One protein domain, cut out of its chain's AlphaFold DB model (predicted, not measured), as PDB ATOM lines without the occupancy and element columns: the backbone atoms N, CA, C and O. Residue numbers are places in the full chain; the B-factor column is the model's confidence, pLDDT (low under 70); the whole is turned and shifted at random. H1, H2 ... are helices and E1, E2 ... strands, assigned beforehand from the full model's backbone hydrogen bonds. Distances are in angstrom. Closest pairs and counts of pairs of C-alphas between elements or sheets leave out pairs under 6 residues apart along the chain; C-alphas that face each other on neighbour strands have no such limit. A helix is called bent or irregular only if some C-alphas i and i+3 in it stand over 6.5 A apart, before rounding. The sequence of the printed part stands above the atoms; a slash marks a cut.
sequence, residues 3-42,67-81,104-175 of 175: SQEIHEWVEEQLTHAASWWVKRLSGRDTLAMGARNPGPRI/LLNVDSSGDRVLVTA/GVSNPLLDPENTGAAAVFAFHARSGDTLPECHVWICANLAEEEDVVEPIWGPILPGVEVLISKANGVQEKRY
ATOM      1  N   SER A   3     -47.508  32.345 -24.205       81.06
ATOM      2  CA  SER A   3     -47.734  33.741 -23.811       81.06
ATOM      3  C   SER A   3     -47.695  33.963 -22.294       81.06
ATOM      4  O   SER A   3     -47.194  34.983 -21.837       81.06
ATOM      5  N   GLN A   4     -48.176  33.008 -21.495       86.88
ATOM      6  CA  GLN A   4     -48.048  33.078 -20.037       86.88
ATOM      7  C   GLN A   4     -46.606  32.810 -19.594       86.88
ATOM      8  O   GLN A   4     -46.095  33.510 -18.728       86.88
ATOM      9  N   GLU A   5     -45.943  31.840 -20.224       92.00
ATOM     10  CA  GLU A   5     -44.561  31.470 -19.901       92.00
ATOM     11  C   GLU A   5     -43.591  32.634 -20.170       92.00
ATOM     12  O   GLU A   5     -42.749  32.927 -19.327       92.00
ATOM     13  N   ILE A   6     -43.748  33.357 -21.289       93.75
ATOM     14  CA  ILE A   6     -42.948  34.564 -21.552       93.75
ATOM     15  C   ILE A   6     -43.288  35.699 -20.583       93.75
ATOM     16  O   ILE A   6     -42.383  36.407 -20.163       93.75
ATOM     17  N   HIS A   7     -44.553  35.872 -20.186       93.56
ATOM     18  CA  HIS A   7     -44.925  36.873 -19.180       93.56
ATOM     19  C   HIS A   7     -44.208  36.624 -17.848       93.56
ATOM     20  O   HIS A   7     -43.563  37.529 -17.320       93.56
ATOM     21  N   GLU A   8     -44.278  35.392 -17.344       94.62
ATOM     22  CA  GLU A   8     -43.612  34.979 -16.105       94.62
ATOM     23  C   GLU A   8     -42.088  35.122 -16.227       94.62
ATOM     24  O   GLU A   8     -41.442  35.683 -15.341       94.62
ATOM     25  N   TRP A   9     -41.520  34.705 -17.364       96.38
ATOM     26  CA  TRP A   9     -40.096  34.871 -17.648       96.38
ATOM     27  C   TRP A   9     -39.684  36.345 -17.650       96.38
ATOM     28  O   TRP A   9     -38.695  36.712 -17.022       96.38
ATOM     29  N   VAL A  10     -40.445  37.218 -18.312       95.31
ATOM     30  CA  VAL A  10     -40.168  38.657 -18.362       95.31
ATOM     31  C   VAL A  10     -40.192  39.263 -16.960       95.31
ATOM     32  O   VAL A  10     -39.268  39.995 -16.612       95.31
ATOM     33  N   GLU A  11     -41.201  38.959 -16.142       94.44
ATOM     34  CA  GLU A  11     -41.296  39.463 -14.765       94.44
ATOM     35  C   GLU A  11     -40.109  39.019 -13.898       94.44
ATOM     36  O   GLU A  11     -39.519  39.831 -13.173       94.44
ATOM     37  N   GLU A  12     -39.706  37.752 -14.017       95.00
ATOM     38  CA  GLU A  12     -38.515  37.224 -13.354       95.00
ATOM     39  C   GLU A  12     -37.261  37.983 -13.811       95.00
ATOM     40  O   GLU A  12     -36.508  38.533 -13.000       95.00
ATOM     41  N   GLN A  13     -37.055  38.082 -15.124       95.44
ATOM     42  CA  GLN A  13     -35.861  38.699 -15.681       95.44
ATOM     43  C   GLN A  13     -35.799  40.212 -15.401       95.44
ATOM     44  O   GLN A  13     -34.707  40.730 -15.169       95.44
ATOM     45  N   LEU A  14     -36.930  40.927 -15.318       91.94
ATOM     46  CA  LEU A  14     -36.998  42.338 -14.889       91.94
ATOM     47  C   LEU A  14     -36.449  42.567 -13.476       91.94
ATOM     48  O   LEU A  14     -35.973  43.664 -13.178       91.94
ATOM     49  N   THR A  15     -36.460  41.538 -12.629       89.38
ATOM     50  CA  THR A  15     -35.917  41.605 -11.267       89.38
ATOM     51  C   THR A  15     -34.412  41.316 -11.222       89.38
ATOM     52  O   THR A  15     -33.701  41.870 -10.377       89.38
ATOM     53  N   HIS A  16     -33.903  40.464 -12.118       90.31
ATOM     54  CA  HIS A  16     -32.540  39.921 -12.039       90.31
ATOM     55  C   HIS A  16     -31.557  40.494 -13.068       90.31
ATOM     56  O   HIS A  16     -30.362  40.640 -12.781       90.31
ATOM     57  N   ALA A  17     -32.032  40.836 -14.263       91.62
ATOM     58  CA  ALA A  17     -31.187  41.316 -15.341       91.62
ATOM     59  C   ALA A  17     -30.719  42.753 -15.084       91.62
ATOM     60  O   ALA A  17     -31.495  43.653 -14.762       91.62
ATOM     61  N   ALA A  18     -29.426  42.993 -15.282       91.56
ATOM     62  CA  ALA A  18     -28.845  44.325 -15.181       91.56
ATOM     63  C   ALA A  18     -28.908  45.092 -16.506       91.56
ATOM     64  O   ALA A  18     -28.815  46.319 -16.520       91.56
ATOM     65  N   SER A  19     -28.992  44.384 -17.629       94.81
ATOM     66  CA  SER A  19     -29.007  44.972 -18.966       94.81
ATOM     67  C   SER A  19     -29.728  44.057 -19.944       94.81
ATOM     68  O   SER A  19     -29.812  42.848 -19.728       94.81
ATOM     69  N   TRP A  20     -30.217  44.642 -21.031       96.00
ATOM     70  CA  TRP A  20     -31.053  43.973 -22.017       96.00
ATOM     71  C   TRP A  20     -30.606  44.274 -23.434       96.00
ATOM     72  O   TRP A  20     -30.127  45.371 -23.738       96.00
ATOM     73  N   TRP A  21     -30.821  43.310 -24.316       97.12
ATOM     74  CA  TRP A  21     -30.697  43.490 -25.753       97.12
ATOM     75  C   TRP A  21     -31.858  42.800 -26.438       97.12
ATOM     76  O   TRP A  21     -32.094  41.621 -26.206       97.12
ATOM     77  N   VAL A  22     -32.577  43.528 -27.281       96.56
ATOM     78  CA  VAL A  22     -33.711  42.994 -28.030       96.56
ATOM     79  C   VAL A  22     -33.489  43.254 -29.506       96.56
ATOM     80  O   VAL A  22     -33.099  44.356 -29.905       96.56
ATOM     81  N   LYS A  23     -33.707  42.228 -30.324       96.62
ATOM     82  CA  LYS A  23     -33.591  42.322 -31.781       96.62
ATOM     83  C   LYS A  23     -34.397  41.240 -32.475       96.62
ATOM     84  O   LYS A  23     -34.686  40.208 -31.880       96.62
ATOM     85  N   ARG A  24     -34.630  41.408 -33.777       95.81
ATOM     86  CA  ARG A  24     -34.946  40.267 -34.647       95.81
ATOM     87  C   ARG A  24     -33.676  39.540 -35.066       95.81
ATOM     88  O   ARG A  24     -32.694  40.178 -35.458       95.81
ATOM     89  N   LEU A  25     -33.696  38.212 -35.012       96.12
ATOM     90  CA  LEU A  25     -32.597  37.385 -35.501       96.12
ATOM     91  C   LEU A  25     -32.472  37.541 -37.019       96.12
ATOM     92  O   LEU A  25     -33.422  37.328 -37.768       96.12
ATOM     93  N   SER A  26     -31.296  37.937 -37.493       95.31
ATOM     94  CA  SER A  26     -31.014  38.013 -38.926       95.31
ATOM     95  C   SER A  26     -30.593  36.650 -39.474       95.31
ATOM     96  O   SER A  26     -30.077  35.811 -38.738       95.31
ATOM     97  N   GLY A  27     -30.672  36.467 -40.795       94.19
ATOM     98  CA  GLY A  27     -30.170  35.247 -41.443       94.19
ATOM     99  C   GLY A  27     -28.658  35.012 -41.278       94.19
ATOM    100  O   GLY A  27     -28.157  33.951 -41.634       94.19
ATOM    101  N   ARG A  28     -27.918  36.011 -40.771       92.56
ATOM    102  CA  ARG A  28     -26.506  35.896 -40.382       92.56
ATOM    103  C   ARG A  28     -26.332  35.439 -38.935       92.56
ATOM    104  O   ARG A  28     -25.321  34.807 -38.632       92.56
ATOM    105  N   ASP A  29     -27.241  35.857 -38.055       94.75
ATOM    106  CA  ASP A  29     -27.242  35.420 -36.660       94.75
ATOM    107  C   ASP A  29     -27.564  33.920 -36.623       94.75
ATOM    108  O   ASP A  29     -26.846  33.156 -35.980       94.75
ATOM    109  N   THR A  30     -28.551  33.503 -37.419       95.00
ATOM    110  CA  THR A  30     -28.863  32.099 -37.688       95.00
ATOM    111  C   THR A  30     -27.940  31.509 -38.762       95.00
ATOM    112  O   THR A  30     -27.109  32.189 -39.373       95.00
ATOM    113  N   LEU A  31     -28.079  30.214 -39.034       93.31
ATOM    114  CA  LEU A  31     -27.355  29.532 -40.105       93.31
ATOM    115  C   LEU A  31     -27.980  29.709 -41.501       93.31
ATOM    116  O   LEU A  31     -27.456  29.144 -42.463       93.31
ATOM    117  N   ALA A  32     -29.039  30.514 -41.658       93.38
ATOM    118  CA  ALA A  32     -29.776  30.644 -42.921       93.38
ATOM    119  C   ALA A  32     -28.917  31.155 -44.098       93.38
ATOM    120  O   ALA A  32     -29.133  30.761 -45.241       93.38
ATOM    121  N   MET A  33     -27.912  32.000 -43.839       91.75
ATOM    122  CA  MET A  33     -26.976  32.497 -44.864       91.75
ATOM    123  C   MET A  33     -25.665  31.697 -44.955       91.75
ATOM    124  O   MET A  33     -24.734  32.133 -45.636       91.75
ATOM    125  N   GLY A  34     -25.530  30.571 -44.244       86.31
ATOM    126  CA  GLY A  34     -24.282  29.796 -44.214       86.31
ATOM    127  C   GLY A  34     -23.089  30.603 -43.682       86.31
ATOM    128  O   GLY A  34     -21.960  30.458 -44.160       86.31
ATOM    129  N   ALA A  35     -23.336  31.512 -42.733       82.88
ATOM    130  CA  ALA A  35     -22.311  32.401 -42.205       82.88
ATOM    131  C   ALA A  35     -21.148  31.601 -41.597       82.88
ATOM    132  O   ALA A  35     -21.344  30.713 -40.776       82.88
ATOM    133  N   ARG A  36     -19.907  31.966 -41.951       81.44
ATOM    134  CA  ARG A  36     -18.694  31.275 -41.468       81.44
ATOM    135  C   ARG A  36     -18.544  31.296 -39.942       81.44
ATOM    136  O   ARG A  36     -17.994  30.363 -39.376       81.44
ATOM    137  N   ASN A  37     -19.009  32.375 -39.313       83.00
ATOM    138  CA  ASN A  37     -19.048  32.563 -37.864       83.00
ATOM    139  C   ASN A  37     -20.479  32.993 -37.508       83.00
ATOM    140  O   ASN A  37     -20.738  34.204 -37.481       83.00
ATOM    141  N   PRO A  38     -21.406  32.030 -37.374       87.00
ATOM    142  CA  PRO A  38     -22.800  32.309 -37.068       87.00
ATOM    143  C   PRO A  38     -22.949  32.678 -35.587       87.00
ATOM    144  O   PRO A  38     -22.041  32.443 -34.779       87.00
ATOM    145  N   GLY A  39     -24.092  33.257 -35.247       93.38
ATOM    146  CA  GLY A  39     -24.443  33.661 -33.893       93.38
ATOM    147  C   GLY A  39     -24.708  35.163 -33.756       93.38
ATOM    148  O   GLY A  39     -24.053  35.971 -34.431       93.38
ATOM    149  N   PRO A  40     -25.635  35.550 -32.860       94.56
ATOM    150  CA  PRO A  40     -25.954  36.942 -32.586       94.56
ATOM    151  C   PRO A  40     -24.728  37.792 -32.245       94.56
ATOM    152  O   PRO A  40     -23.955  37.500 -31.331       94.56
ATOM    153  N   ARG A  41     -24.552  38.910 -32.953       92.06
ATOM    154  CA  ARG A  41     -23.474  39.869 -32.659       92.06
ATOM    155  C   ARG A  41     -23.843  40.803 -31.514       92.06
ATOM    156  O   ARG A  41     -24.330  41.901 -31.757       92.06
ATOM    157  N   ILE A  42     -23.550  40.379 -30.286       94.62
ATOM    158  CA  ILE A  42     -23.806  41.191 -29.091       94.62
ATOM    159  C   ILE A  42     -23.097  42.555 -29.216       94.62
ATOM    160  O   ILE A  42     -21.887  42.591 -29.492       94.62
ATOM    161  N   LEU A  67     -22.518  31.497 -19.365       97.12
ATOM    162  CA  LEU A  67     -23.597  30.578 -19.614       97.12
ATOM    163  C   LEU A  67     -24.701  31.274 -20.403       97.12
ATOM    164  O   LEU A  67     -25.156  32.347 -20.017       97.12
ATOM    165  N   LEU A  68     -25.127  30.650 -21.493       97.81
ATOM    166  CA  LEU A  68     -26.260  31.085 -22.287       97.81
ATOM    167  C   LEU A  68     -27.416  30.104 -22.082       97.81
ATOM    168  O   LEU A  68     -27.296  28.933 -22.450       97.81
ATOM    169  N   ASN A  69     -28.506  30.595 -21.503       97.88
ATOM    170  CA  ASN A  69     -29.748  29.860 -21.300       97.88
ATOM    171  C   ASN A  69     -30.762  30.339 -22.347       97.88
ATOM    172  O   ASN A  69     -31.100  31.518 -22.382       97.88
ATOM    173  N   VAL A  70     -31.209  29.453 -23.236       97.50
ATOM    174  CA  VAL A  70     -32.299  29.726 -24.181       97.50
ATOM    175  C   VAL A  70     -33.583  29.199 -23.550       97.50
ATOM    176  O   VAL A  70     -34.032  28.086 -23.813       97.50
ATOM    177  N   ASP A  71     -34.163  30.000 -22.664       97.31
ATOM    178  CA  ASP A  71     -35.235  29.571 -21.761       97.31
ATOM    179  C   ASP A  71     -36.509  29.167 -22.519       97.31
ATOM    180  O   ASP A  71     -37.200  28.230 -22.129       97.31
ATOM    181  N   SER A  72     -36.748  29.779 -23.683       94.94
ATOM    182  CA  SER A  72     -37.863  29.448 -24.587       94.94
ATOM    183  C   SER A  72     -37.844  28.014 -25.160       94.94
ATOM    184  O   SER A  72     -38.868  27.560 -25.689       94.94
ATOM    185  N   SER A  73     -36.700  27.319 -25.091       92.94
ATOM    186  CA  SER A  73     -36.515  25.922 -25.524       92.94
ATOM    187  C   SER A  73     -35.936  25.010 -24.432       92.94
ATOM    188  O   SER A  73     -35.974  23.789 -24.577       92.94
ATOM    189  N   GLY A  74     -35.404  25.584 -23.348       94.00
ATOM    190  CA  GLY A  74     -34.685  24.866 -22.295       94.00
ATOM    191  C   GLY A  74     -33.227  24.535 -22.636       94.00
ATOM    192  O   GLY A  74     -32.572  23.826 -21.869       94.00
ATOM    193  N   ASP A  75     -32.699  25.028 -23.760       95.44
ATOM    194  CA  ASP A  75     -31.309  24.780 -24.145       95.44
ATOM    195  C   ASP A  75     -30.333  25.592 -23.296       95.44
ATOM    196  O   ASP A  75     -30.562  26.753 -22.956       95.44
ATOM    197  N   ARG A  76     -29.183  24.989 -22.994       95.94
ATOM    198  CA  ARG A  76     -28.138  25.610 -22.182       95.94
ATOM    199  C   ARG A  76     -26.768  25.312 -22.762       95.94
ATOM    200  O   ARG A  76     -26.384  24.154 -22.911       95.94
ATOM    201  N   VAL A  77     -26.004  26.361 -23.057       96.19
ATOM    202  CA  VAL A  77     -24.674  26.235 -23.662       96.19
ATOM    203  C   VAL A  77     -23.660  27.162 -23.001       96.19
ATOM    204  O   VAL A  77     -23.942  28.311 -22.666       96.19
ATOM    205  N   LEU A  78     -22.449  26.648 -22.803       97.12
ATOM    206  CA  LEU A  78     -21.314  27.437 -22.345       97.12
ATOM    207  C   LEU A  78     -20.639  28.083 -23.556       97.12
ATOM    208  O   LEU A  78     -20.019  27.388 -24.359       97.12
ATOM    209  N   VAL A  79     -20.733  29.405 -23.661       96.62
ATOM    210  CA  VAL A  79     -20.191  30.178 -24.784       96.62
ATOM    211  C   VAL A  79     -18.922  30.925 -24.381       96.62
ATOM    212  O   VAL A  79     -18.677  31.184 -23.200       96.62
ATOM    213  N   THR A  80     -18.103  31.288 -25.368       96.75
ATOM    214  CA  THR A  80     -16.852  32.022 -25.146       96.75
ATOM    215  C   THR A  80     -16.955  33.423 -25.732       96.75
ATOM    216  O   THR A  80     -17.051  33.589 -26.946       96.75
ATOM    217  N   ALA A  81     -16.850  34.446 -24.891       96.31
ATOM    218  CA  ALA A  81     -16.652  35.822 -25.317       96.31
ATOM    219  C   ALA A  81     -15.162  36.166 -25.382       96.31
ATOM    220  O   ALA A  81     -14.359  35.738 -24.553       96.31
ATOM    221  N   GLY A 104     -23.521  25.282 -31.960       86.12
ATOM    222  CA  GLY A 104     -23.749  24.793 -33.321       86.12
ATOM    223  C   GLY A 104     -25.230  24.605 -33.658       86.12
ATOM    224  O   GLY A 104     -26.086  25.299 -33.121       86.12
ATOM    225  N   VAL A 105     -25.523  23.672 -34.567       83.69
ATOM    226  CA  VAL A 105     -26.869  23.455 -35.140       83.69
ATOM    227  C   VAL A 105     -27.951  23.102 -34.117       83.69
ATOM    228  O   VAL A 105     -29.124  23.209 -34.439       83.69
ATOM    229  N   SER A 106     -27.580  22.667 -32.910       87.94
ATOM    230  CA  SER A 106     -28.540  22.345 -31.854       87.94
ATOM    231  C   SER A 106     -28.983  23.559 -31.040       87.94
ATOM    232  O   SER A 106     -29.915  23.430 -30.263       87.94
ATOM    233  N   ASN A 107     -28.319  24.716 -31.163       93.62
ATOM    234  CA  ASN A 107     -28.756  25.924 -30.467       93.62
ATOM    235  C   ASN A 107     -29.838  26.641 -31.295       93.62
ATOM    236  O   ASN A 107     -29.543  27.030 -32.429       93.62
ATOM    237  N   PRO A 108     -31.029  26.911 -30.732       95.69
ATOM    238  CA  PRO A 108     -32.104  27.624 -31.421       95.69
ATOM    239  C   PRO A 108     -31.718  29.001 -31.973       95.69
ATOM    240  O   PRO A 108     -32.267  29.431 -32.983       95.69
ATOM    241  N   LEU A 109     -30.740  29.693 -31.380       96.12
ATOM    242  CA  LEU A 109     -30.228  30.961 -31.922       96.12
ATOM    243  C   LEU A 109     -29.507  30.802 -33.263       96.12
ATOM    244  O   LEU A 109     -29.328  31.783 -33.985       96.12
ATOM    245  N   LEU A 110     -29.053  29.588 -33.573       96.25
ATOM    246  CA  LEU A 110     -28.417  29.246 -34.838       96.25
ATOM    247  C   LEU A 110     -29.386  28.573 -35.818       96.25
ATOM    248  O   LEU A 110     -29.014  28.395 -36.979       96.25
ATOM    249  N   ASP A 111     -30.601  28.235 -35.388       95.25
ATOM    250  CA  ASP A 111     -31.607  27.580 -36.221       95.25
ATOM    251  C   ASP A 111     -32.089  28.526 -37.340       95.25
ATOM    252  O   ASP A 111     -32.590  29.619 -37.047       95.25
ATOM    253  N   PRO A 112     -31.935  28.153 -38.628       95.44
ATOM    254  CA  PRO A 112     -32.467  28.923 -39.746       95.44
ATOM    255  C   PRO A 112     -33.959  29.261 -39.632       95.44
ATOM    256  O   PRO A 112     -34.341  30.346 -40.076       95.44
ATOM    257  N   GLU A 113     -34.775  28.401 -39.014       94.38
ATOM    258  CA  GLU A 113     -36.227  28.607 -38.874       94.38
ATOM    259  C   GLU A 113     -36.572  29.758 -37.918       94.38
ATOM    260  O   GLU A 113     -37.618  30.386 -38.054       94.38
ATOM    261  N   ASN A 114     -35.656  30.125 -37.015       95.06
ATOM    262  CA  ASN A 114     -35.822  31.277 -36.122       95.06
ATOM    263  C   ASN A 114     -35.400  32.608 -36.771       95.06
ATOM    264  O   ASN A 114     -35.350  33.649 -36.111       95.06
ATOM    265  N   THR A 115     -35.085  32.622 -38.069       95.56
ATOM    266  CA  THR A 115     -34.767  33.866 -38.779       95.56
ATOM    267  C   THR A 115     -35.982  34.794 -38.802       95.56
ATOM    268  O   THR A 115     -37.050  34.436 -39.283       95.56
ATOM    269  N   GLY A 116     -35.805  36.026 -38.329       94.38
ATOM    270  CA  GLY A 116     -36.865  37.026 -38.204       94.38
ATOM    271  C   GLY A 116     -37.593  37.002 -36.859       94.38
ATOM    272  O   GLY A 116     -38.267  37.983 -36.543       94.38
ATOM    273  N   ALA A 117     -37.415  35.958 -36.043       95.12
ATOM    274  CA  ALA A 117     -37.978  35.900 -34.699       95.12
ATOM    275  C   ALA A 117     -37.399  37.010 -33.812       95.12
ATOM    276  O   ALA A 117     -36.199  37.307 -33.879       95.12
ATOM    277  N   ALA A 118     -38.240  37.619 -32.975       95.38
ATOM    278  CA  ALA A 118     -37.776  38.487 -31.903       95.38
ATOM    279  C   ALA A 118     -37.037  37.659 -30.840       95.38
ATOM    280  O   ALA A 118     -37.521  36.623 -30.392       95.38
ATOM    281  N   ALA A 119     -35.858  38.119 -30.436       96.81
ATOM    282  CA  ALA A 119     -35.058  37.524 -29.378       96.81
ATOM    283  C   ALA A 119     -34.754  38.577 -28.309       96.81
ATOM    284  O   ALA A 119     -34.222  39.651 -28.617       96.81
ATOM    285  N   VAL A 120     -35.091  38.252 -27.062       97.25
ATOM    286  CA  VAL A 120     -34.892  39.093 -25.878       97.25
ATOM    287  C   VAL A 120     -33.765  38.490 -25.059       97.25
ATOM    288  O   VAL A 120     -33.892  37.377 -24.561       97.25
ATOM    289  N   PHE A 121     -32.664  39.218 -24.920       98.06
ATOM    290  CA  PHE A 121     -31.504  38.820 -24.135       98.06
ATOM    291  C   PHE A 121     -31.484  39.614 -22.828       98.06
ATOM    292  O   PHE A 121     -31.464  40.847 -22.846       98.06
ATOM    293  N   ALA A 122     -31.434  38.901 -21.710       97.38
ATOM    294  CA  ALA A 122     -31.310  39.400 -20.350       97.38
ATOM    295  C   ALA A 122     -29.912  39.061 -19.810       97.38
ATOM    296  O   ALA A 122     -29.555  37.895 -19.646       97.38
ATOM    297  N   PHE A 123     -29.098  40.080 -19.540       96.44
ATOM    298  CA  PHE A 123     -27.745  39.914 -19.006       96.44
ATOM    299  C   PHE A 123     -27.761  40.090 -17.494       96.44
ATOM    300  O   PHE A 123     -28.071  41.173 -16.985       96.44
ATOM    301  N   HIS A 124     -27.405  39.037 -16.765       94.31
ATOM    302  CA  HIS A 124     -27.358  39.081 -15.309       94.31
ATOM    303  C   HIS A 124     -26.053  39.712 -14.838       94.31
ATOM    304  O   HIS A 124     -24.977  39.448 -15.379       94.31
ATOM    305  N   ALA A 125     -26.130  40.541 -13.797       82.00
ATOM    306  CA  ALA A 125     -24.921  41.004 -13.132       82.00
ATOM    307  C   ALA A 125     -24.230  39.814 -12.458       82.00
ATOM    308  O   ALA A 125     -24.866  39.051 -11.729       82.00
ATOM    309  N   ARG A 126     -22.913  39.673 -12.651       80.19
ATOM    310  CA  ARG A 126     -22.160  38.630 -11.951       80.19
ATOM    311  C   ARG A 126     -22.252  38.849 -10.440       80.19
ATOM    312  O   ARG A 126     -21.917  39.928  -9.949       80.19
ATOM    313  N   SER A 127     -22.638  37.805  -9.709       71.56
ATOM    314  CA  SER A 127     -22.594  37.782  -8.247       71.56
ATOM    315  C   SER A 127     -21.581  36.739  -7.764       71.56
ATOM    316  O   SER A 127     -21.652  35.558  -8.111       71.56
ATOM    317  N   GLY A 128     -20.591  37.188  -6.989       78.00
ATOM    318  CA  GLY A 128     -19.531  36.322  -6.468       78.00
ATOM    319  C   GLY A 128     -18.736  35.592  -7.560       78.00
ATOM    320  O   GLY A 128     -18.448  36.162  -8.614       78.00
ATOM    321  N   ASP A 129     -18.409  34.327  -7.287       78.56
ATOM    322  CA  ASP A 129     -17.565  33.466  -8.132       78.56
ATOM    323  C   ASP A 129     -18.367  32.600  -9.124       78.56
ATOM    324  O   ASP A 129     -17.851  31.628  -9.682       78.56
ATOM    325  N   THR A 130     -19.644  32.919  -9.344       87.56
ATOM    326  CA  THR A 130     -20.478  32.208 -10.321       87.56
ATOM    327  C   THR A 130     -20.125  32.612 -11.753       87.56
ATOM    328  O   THR A 130     -19.617  33.709 -12.014       87.56
ATOM    329  N   LEU A 131     -20.376  31.706 -12.705       92.12
ATOM    330  CA  LEU A 131     -20.268  32.054 -14.119       92.12
ATOM    331  C   LEU A 131     -21.300  33.145 -14.444       92.12
ATOM    332  O   LEU A 131     -22.440  33.026 -14.007       92.12
ATOM    333  N   PRO A 132     -20.937  34.180 -15.223       95.19
ATOM    334  CA  PRO A 132     -21.919  35.122 -15.742       95.19
ATOM    335  C   PRO A 132     -22.991  34.384 -16.547       95.19
ATOM    336  O   PRO A 132     -22.666  33.447 -17.285       95.19
ATOM    337  N   GLU A 133     -24.241  34.826 -16.440       96.62
ATOM    338  CA  GLU A 133     -25.377  34.203 -17.121       96.62
ATOM    339  C   GLU A 133     -26.085  35.201 -18.043       96.62
ATOM    340  O   GLU A 133     -26.258  36.382 -17.725       96.62
ATOM    341  N   CYS A 134     -26.469  34.716 -19.219       97.62
ATOM    342  CA  CYS A 134     -27.312  35.414 -20.171       97.62
ATOM    343  C   CYS A 134     -28.517  34.528 -20.470       97.62
ATOM    344  O   CYS A 134     -28.363  33.403 -20.948       97.62
ATOM    345  N   HIS A 135     -29.694  35.060 -20.182       98.19
ATOM    346  CA  HIS A 135     -30.977  34.421 -20.422       98.19
ATOM    347  C   HIS A 135     -31.570  34.956 -21.712       98.19
ATOM    348  O   HIS A 135     -31.480  36.152 -21.988       98.19
ATOM    349  N   VAL A 136     -32.138  34.076 -22.526       98.12
ATOM    350  CA  VAL A 136     -32.658  34.431 -23.841       98.12
ATOM    351  C   VAL A 136     -34.007  33.789 -24.069       98.12
ATOM    352  O   VAL A 136     -34.151  32.570 -23.984       98.12
ATOM    353  N   TRP A 137     -34.967  34.614 -24.464       97.50
ATOM    354  CA  TRP A 137     -36.241  34.150 -24.985       97.50
ATOM    355  C   TRP A 137     -36.321  34.414 -26.486       97.50
ATOM    356  O   TRP A 137     -36.152  35.555 -26.922       97.50
ATOM    357  N   ILE A 138     -36.563  33.371 -27.283       96.44
ATOM    358  CA  ILE A 138     -36.836  33.485 -28.720       96.44
ATOM    359  C   ILE A 138     -38.342  33.342 -28.916       96.44
ATOM    360  O   ILE A 138     -38.923  32.308 -28.581       96.44
ATOM    361  N   CYS A 139     -38.963  34.382 -29.464       94.38
ATOM    362  CA  CYS A 139     -40.394  34.400 -29.718       94.38
ATOM    363  C   CYS A 139     -40.729  33.446 -30.868       94.38
ATOM    364  O   CYS A 139     -40.308  33.674 -32.002       94.38
ATOM    365  N   ALA A 140     -41.491  32.387 -30.587       85.69
ATOM    366  CA  ALA A 140     -41.871  31.394 -31.598       85.69
ATOM    367  C   ALA A 140     -43.118  31.811 -32.403       85.69
ATOM    368  O   ALA A 140     -43.309  31.368 -33.535       85.69
ATOM    369  N   ASN A 141     -43.970  32.665 -31.827       78.00
ATOM    370  CA  ASN A 141     -45.187  33.178 -32.453       78.00
ATOM    371  C   ASN A 141     -45.197  34.711 -32.419       78.00
ATOM    372  O   ASN A 141     -45.258  35.310 -31.346       78.00
ATOM    373  N   LEU A 142     -45.187  35.318 -33.609       68.25
ATOM    374  CA  LEU A 142     -45.149  36.769 -33.807       68.25
ATOM    375  C   LEU A 142     -46.338  37.499 -33.168       68.25
ATOM    376  O   LEU A 142     -46.180  38.631 -32.749       68.25
ATOM    377  N   ALA A 143     -47.524  36.890 -33.097       74.12
ATOM    378  CA  ALA A 143     -48.705  37.594 -32.594       74.12
ATOM    379  C   ALA A 143     -48.820  37.544 -31.064       74.12
ATOM    380  O   ALA A 143     -49.165  38.534 -30.443       74.12
ATOM    381  N   GLU A 144     -48.551  36.396 -30.442       84.25
ATOM    382  CA  GLU A 144     -48.849  36.213 -29.013       84.25
ATOM    383  C   GLU A 144     -47.692  36.601 -28.095       84.25
ATOM    384  O   GLU A 144     -47.922  37.130 -27.013       84.25
ATOM    385  N   GLU A 145     -46.455  36.294 -28.488       88.75
ATOM    386  CA  GLU A 145     -45.290  36.547 -27.636       88.75
ATOM    387  C   GLU A 145     -44.767  37.979 -27.838       88.75
ATOM    388  O   GLU A 145     -44.375  38.623 -26.869       88.75
ATOM    389  N   GLU A 146     -44.829  38.536 -29.056       85.00
ATOM    390  CA  GLU A 146     -44.390  39.923 -29.293       85.00
ATOM    391  C   GLU A 146     -45.325  40.948 -28.628       85.00
ATOM    392  O   GLU A 146     -44.830  41.943 -28.102       85.00
ATOM    393  N   ASP A 147     -46.627  40.658 -28.509       88.88
ATOM    394  CA  ASP A 147     -47.595  41.479 -27.756       88.88
ATOM    395  C   ASP A 147     -47.229  41.630 -26.264       88.88
ATOM    396  O   ASP A 147     -47.645  42.593 -25.618       88.88
ATOM    397  N   VAL A 148     -46.424  40.714 -25.709       91.56
ATOM    398  CA  VAL A 148     -45.896  40.800 -24.333       91.56
ATOM    399  C   VAL A 148     -44.640  41.671 -24.267       91.56
ATOM    400  O   VAL A 148     -44.423  42.406 -23.302       91.56
ATOM    401  N   VAL A 149     -43.796  41.597 -25.294       91.25
ATOM    402  CA  VAL A 149     -42.444  42.171 -25.303       91.25
ATOM    403  C   VAL A 149     -42.457  43.621 -25.802       91.25
ATOM    404  O   VAL A 149     -41.828  44.498 -25.201       91.25
ATOM    405  N   GLU A 150     -43.190  43.919 -26.874       91.56
ATOM    406  CA  GLU A 150     -43.217  45.253 -27.488       91.56
ATOM    407  C   GLU A 150     -43.711  46.377 -26.557       91.56
ATOM    408  O   GLU A 150     -43.146  47.473 -26.619       91.56
ATOM    409  N   PRO A 151     -44.676  46.165 -25.637       92.38
ATOM    410  CA  PRO A 151     -45.049  47.191 -24.661       92.38
ATOM    411  C   PRO A 151     -43.916  47.599 -23.707       92.38
ATOM    412  O   PRO A 151     -43.962  48.691 -23.139       92.38
ATOM    413  N   ILE A 152     -42.912  46.739 -23.514       91.75
ATOM    414  CA  ILE A 152     -41.819  46.942 -22.553       91.75
ATOM    415  C   ILE A 152     -40.597  47.548 -23.244       91.75
ATOM    416  O   ILE A 152     -40.018  48.515 -22.749       91.75
ATOM    417  N   TRP A 153     -40.204  46.989 -24.391       90.69
ATOM    418  CA  TRP A 153     -38.976  47.376 -25.100       90.69
ATOM    419  C   TRP A 153     -39.222  48.199 -26.372       90.69
ATOM    420  O   TRP A 153     -38.265  48.659 -26.992       90.69
ATOM    421  N   GLY A 154     -40.484  48.443 -26.730       90.94
ATOM    422  CA  GLY A 154     -40.884  49.099 -27.971       90.94
ATOM    423  C   GLY A 154     -40.947  48.139 -29.169       90.94
ATOM    424  O   GLY A 154     -40.617  46.959 -29.034       90.94
ATOM    425  N   PRO A 155     -41.353  48.635 -30.354       90.19
ATOM    426  CA  PRO A 155     -41.490  47.814 -31.557       90.19
ATOM    427  C   PRO A 155     -40.178  47.133 -31.951       90.19
ATOM    428  O   PRO A 155     -39.140  47.791 -32.087       90.19
ATOM    429  N   ILE A 156     -40.223  45.827 -32.210       90.81
ATOM    430  CA  ILE A 156     -39.022  45.046 -32.527       90.81
ATOM    431  C   ILE A 156     -38.919  44.935 -34.045       90.81
ATOM    432  O   ILE A 156     -39.411  43.998 -34.671       90.81
ATOM    433  N   LEU A 157     -38.292  45.926 -34.675       91.75
ATOM    434  CA  LEU A 157     -38.193  46.002 -36.133       91.75
ATOM    435  C   LEU A 157     -36.951  45.260 -36.672       91.75
ATOM    436  O   LEU A 157     -35.889  45.292 -36.046       91.75
ATOM    437  N   PRO A 158     -37.021  44.625 -37.859       92.88
ATOM    438  CA  PRO A 158     -35.839  44.060 -38.508       92.88
ATOM    439  C   PRO A 158     -34.737  45.113 -38.710       92.88
ATOM    440  O   PRO A 158     -34.996  46.203 -39.215       92.88
ATOM    441  N   GLY A 159     -33.496  44.781 -38.339       92.38
ATOM    442  CA  GLY A 159     -32.344  45.687 -38.472       92.38
ATOM    443  C   GLY A 159     -32.269  46.801 -37.418       92.38
ATOM    444  O   GLY A 159     -31.299  47.562 -37.411       92.38
ATOM    445  N   VAL A 160     -33.249  46.870 -36.513       93.00
ATOM    446  CA  VAL A 160     -33.235  47.745 -35.341       93.00
ATOM    447  C   VAL A 160     -32.952  46.898 -34.106       93.00
ATOM    448  O   VAL A 160     -33.530  45.829 -33.914       93.00
ATOM    449  N   GLU A 161     -32.028  47.367 -33.278       93.00
ATOM    450  CA  GLU A 161     -31.685  46.739 -32.008       93.00
ATOM    451  C   GLU A 161     -32.011  47.709 -30.869       93.00
ATOM    452  O   GLU A 161     -31.621  48.881 -30.912       93.00
ATOM    453  N   VAL A 162     -32.690  47.208 -29.838       94.19
ATOM    454  CA  VAL A 162     -32.953  47.931 -28.589       94.19
ATOM    455  C   VAL A 162     -31.945  47.465 -27.550       94.19
ATOM    456  O   VAL A 162     -31.782  46.269 -27.313       94.19
ATOM    457  N   LEU A 163     -31.225  48.407 -26.954       93.56
ATOM    458  CA  LEU A 163     -30.207  48.148 -25.945       93.56
ATOM    459  C   LEU A 163     -30.610  48.881 -24.670       93.56
ATOM    460  O   LEU A 163     -30.785  50.096 -24.692       93.56
ATOM    461  N   ILE A 164     -30.701  48.171 -23.551       90.19
ATOM    462  CA  ILE A 164     -30.868  48.786 -22.234       90.19
ATOM    463  C   ILE A 164     -29.624  48.466 -21.425       90.19
ATOM    464  O   ILE A 164     -29.382  47.318 -21.071       90.19
ATOM    465  N   SER A 165     -28.825  49.490 -21.158       83.69
ATOM    466  CA  SER A 165     -27.583  49.397 -20.391       83.69
ATOM    467  C   SER A 165     -27.788  50.044 -19.028       83.69
ATOM    468  O   SER A 165     -28.382  51.124 -18.943       83.69
ATOM    469  N   LYS A 166     -27.242  49.454 -17.960       74.44
ATOM    470  CA  LYS A 166     -27.247  50.088 -16.633       74.44
ATOM    471  C   LYS A 166     -26.439  51.385 -16.649       74.44
ATOM    472  O   LYS A 166     -26.776  52.333 -15.946       74.44
ATOM    473  N   ALA A 167     -25.380  51.432 -17.457       70.06
ATOM    474  CA  ALA A 167     -24.517  52.599 -17.586       70.06
ATOM    475  C   ALA A 167     -25.116  53.725 -18.448       70.06
ATOM    476  O   ALA A 167     -24.803  54.889 -18.205       70.06
ATOM    477  N   ASN A 168     -25.940  53.405 -19.455       63.56
ATOM    478  CA  ASN A 168     -26.314  54.379 -20.491       63.56
ATOM    479  C   ASN A 168     -27.823  54.521 -20.768       63.56
ATOM    480  O   ASN A 168     -28.190  55.272 -21.670       63.56
ATOM    481  N   GLY A 169     -28.689  53.829 -20.021       71.81
ATOM    482  CA  GLY A 169     -30.137  53.844 -20.249       71.81
ATOM    483  C   GLY A 169     -30.550  53.125 -21.540       71.81
ATOM    484  O   GLY A 169     -29.830  52.256 -22.035       71.81
ATOM    485  N   VAL A 170     -31.730  53.470 -22.066       76.94
ATOM    486  CA  VAL A 170     -32.288  52.898 -23.305       76.94
ATOM    487  C   VAL A 170     -31.638  53.547 -24.532       76.94
ATOM    488  O   VAL A 170     -31.591  54.773 -24.642       76.94
ATOM    489  N   GLN A 171     -31.161  52.730 -25.471       77.69
ATOM    490  CA  GLN A 171     -30.574  53.145 -26.745       77.69
ATOM    491  C   GLN A 171     -31.161  52.336 -27.905       77.69
ATOM    492  O   GLN A 171     -31.284  51.117 -27.821       77.69
ATOM    493  N   GLU A 172     -31.443  53.007 -29.021       78.31
ATOM    494  CA  GLU A 172     -31.841  52.371 -30.280       78.31
ATOM    495  C   GLU A 172     -30.664  52.408 -31.267       78.31
ATOM    496  O   GLU A 172     -30.068  53.465 -31.504       78.31
ATOM    497  N   LYS A 173     -30.311  51.259 -31.854       74.25
ATOM    498  CA  LYS A 173     -29.299  51.152 -32.917       74.25
ATOM    499  C   LYS A 173     -29.939  50.676 -34.217       74.25
ATOM    500  O   LYS A 173     -30.686  49.707 -34.223       74.25
ATOM    501  N   ARG A 174     -29.595  51.335 -35.327       75.81
ATOM    502  CA  ARG A 174     -30.039  50.995 -36.692       75.81
ATOM    503  C   ARG A 174     -28.827  50.620 -37.545       75.81
ATOM    504  O   ARG A 174     -27.805  51.307 -37.451       75.81
ATOM    505  N   TYR A 175     -28.939  49.558 -38.344       60.56
ATOM    506  CA  TYR A 175     -27.867  49.040 -39.210       60.56
ATOM    507  C   TYR A 175     -28.217  49.103 -40.693       60.56
ATOM    508  O   TYR A 175     -29.410  48.944 -41.028       60.56
TER     509      TYR A 175
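This is residues 3 to 42, 67 to 81 and 104 to 175 of the 175 residues of the protein "EcoRII-N domain-containing protein" of Dehalococcoidia bacterium (UniProt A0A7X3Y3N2). One twisted sheet of seven strands runs through the domain, with two helices, H1 and H2, covering one face in a second layer and no named helix on the other. Two long stretches without a named element, residues 25 to 42 and 104 to 117, gather near the end of the sheet where E1 stops and E4 starts. The printed part has 127 residues, with two named helices and seven named strands in the order H1 E1 E2 E3 E4 E5 H2 E6 E7. The sheet's order is E3 E2 E5 E4 E1 E6 E7, mixed, and the class is mixed, helices and strands. The whole is compact, with a radius of gyration of the C-alphas of 13.9 A, and rounded, spanning 37 by 34 by 29 A.

Start in the sheet with E4, residues 118 to 124, 19.6 A long, and E1, residues 17 to 24, 19.7 A; find C-alpha 17 at (-31.187, 41.316, -15.341). Next to look for are E6, residues 160 to 165, the neighbour of E1 in the sheet, and the edge strand E7, residues 169 to 174, which ends at C-alpha 174, (-30.039, 50.995, -36.692). On the other side of E4 are E5, residues 133 to 138, E2, residues 67 to 70, and E3, residues 75 to 81, 18.4 A. Find C-alpha 3 at (-47.734, 33.741, -23.811); from there H1, residues 3 to 16, runs 20.2 A. H2 is residues 146 to 153, 10.1 A, neither bent nor irregular, but only just: C-alphas 148 and 151 are 6.5 A apart.

Look first at E4 and E1, antiparallel, with N 121 and O 21 at 2.8 A. The hairpin E4 and E5 has N 122 and O 135 at 2.8 A. E5 and E2 are parallel, with N 136 and O 69 at 2.8 A. The hairpin E2 and E3 has N 68 and O 77 at 2.9 A. E1 and E6 are antiparallel, with N 20 and O 164 at 2.8 A, and the hairpin E6 and E7 has N 163 and O 171 at 2.8 A. H1 is on the sheet at a height of 10.0 A, over E5 and E4, and runs along the strands, at 25 degrees to E5 on the local plane. H2 is on the same face, height 10.0 A, over E4 and, only just, E1, with 3 C-alphas falling on E1; it runs slantwise to the strands, at 49 degrees to E4 on the local plane. H1 and H2 only just touch, with 3 pairs of C-alphas within 8 A, through H1's residues 3 to 7 alone; the closest C-alphas are those of His 7 and Val 148, 6.6 A. Of the O i to N i+4 pairs, 9 of 10 in H1 and 2 of 4 in H2 are within hydrogen-bond range.

The two C-alphas farthest apart are those of Asp 129 and Ala 143, 39.8 A. Residues 43 to 66 and 82 to 103 are not printed; C-alphas 42 and 67 are 14.2 A apart, and C-alphas 81 and 104 15.4 A. Of the links printed whole, none is long. The mean pLDDT of the printed part is 90.4, and residues 142, 168 and 175 are under 70.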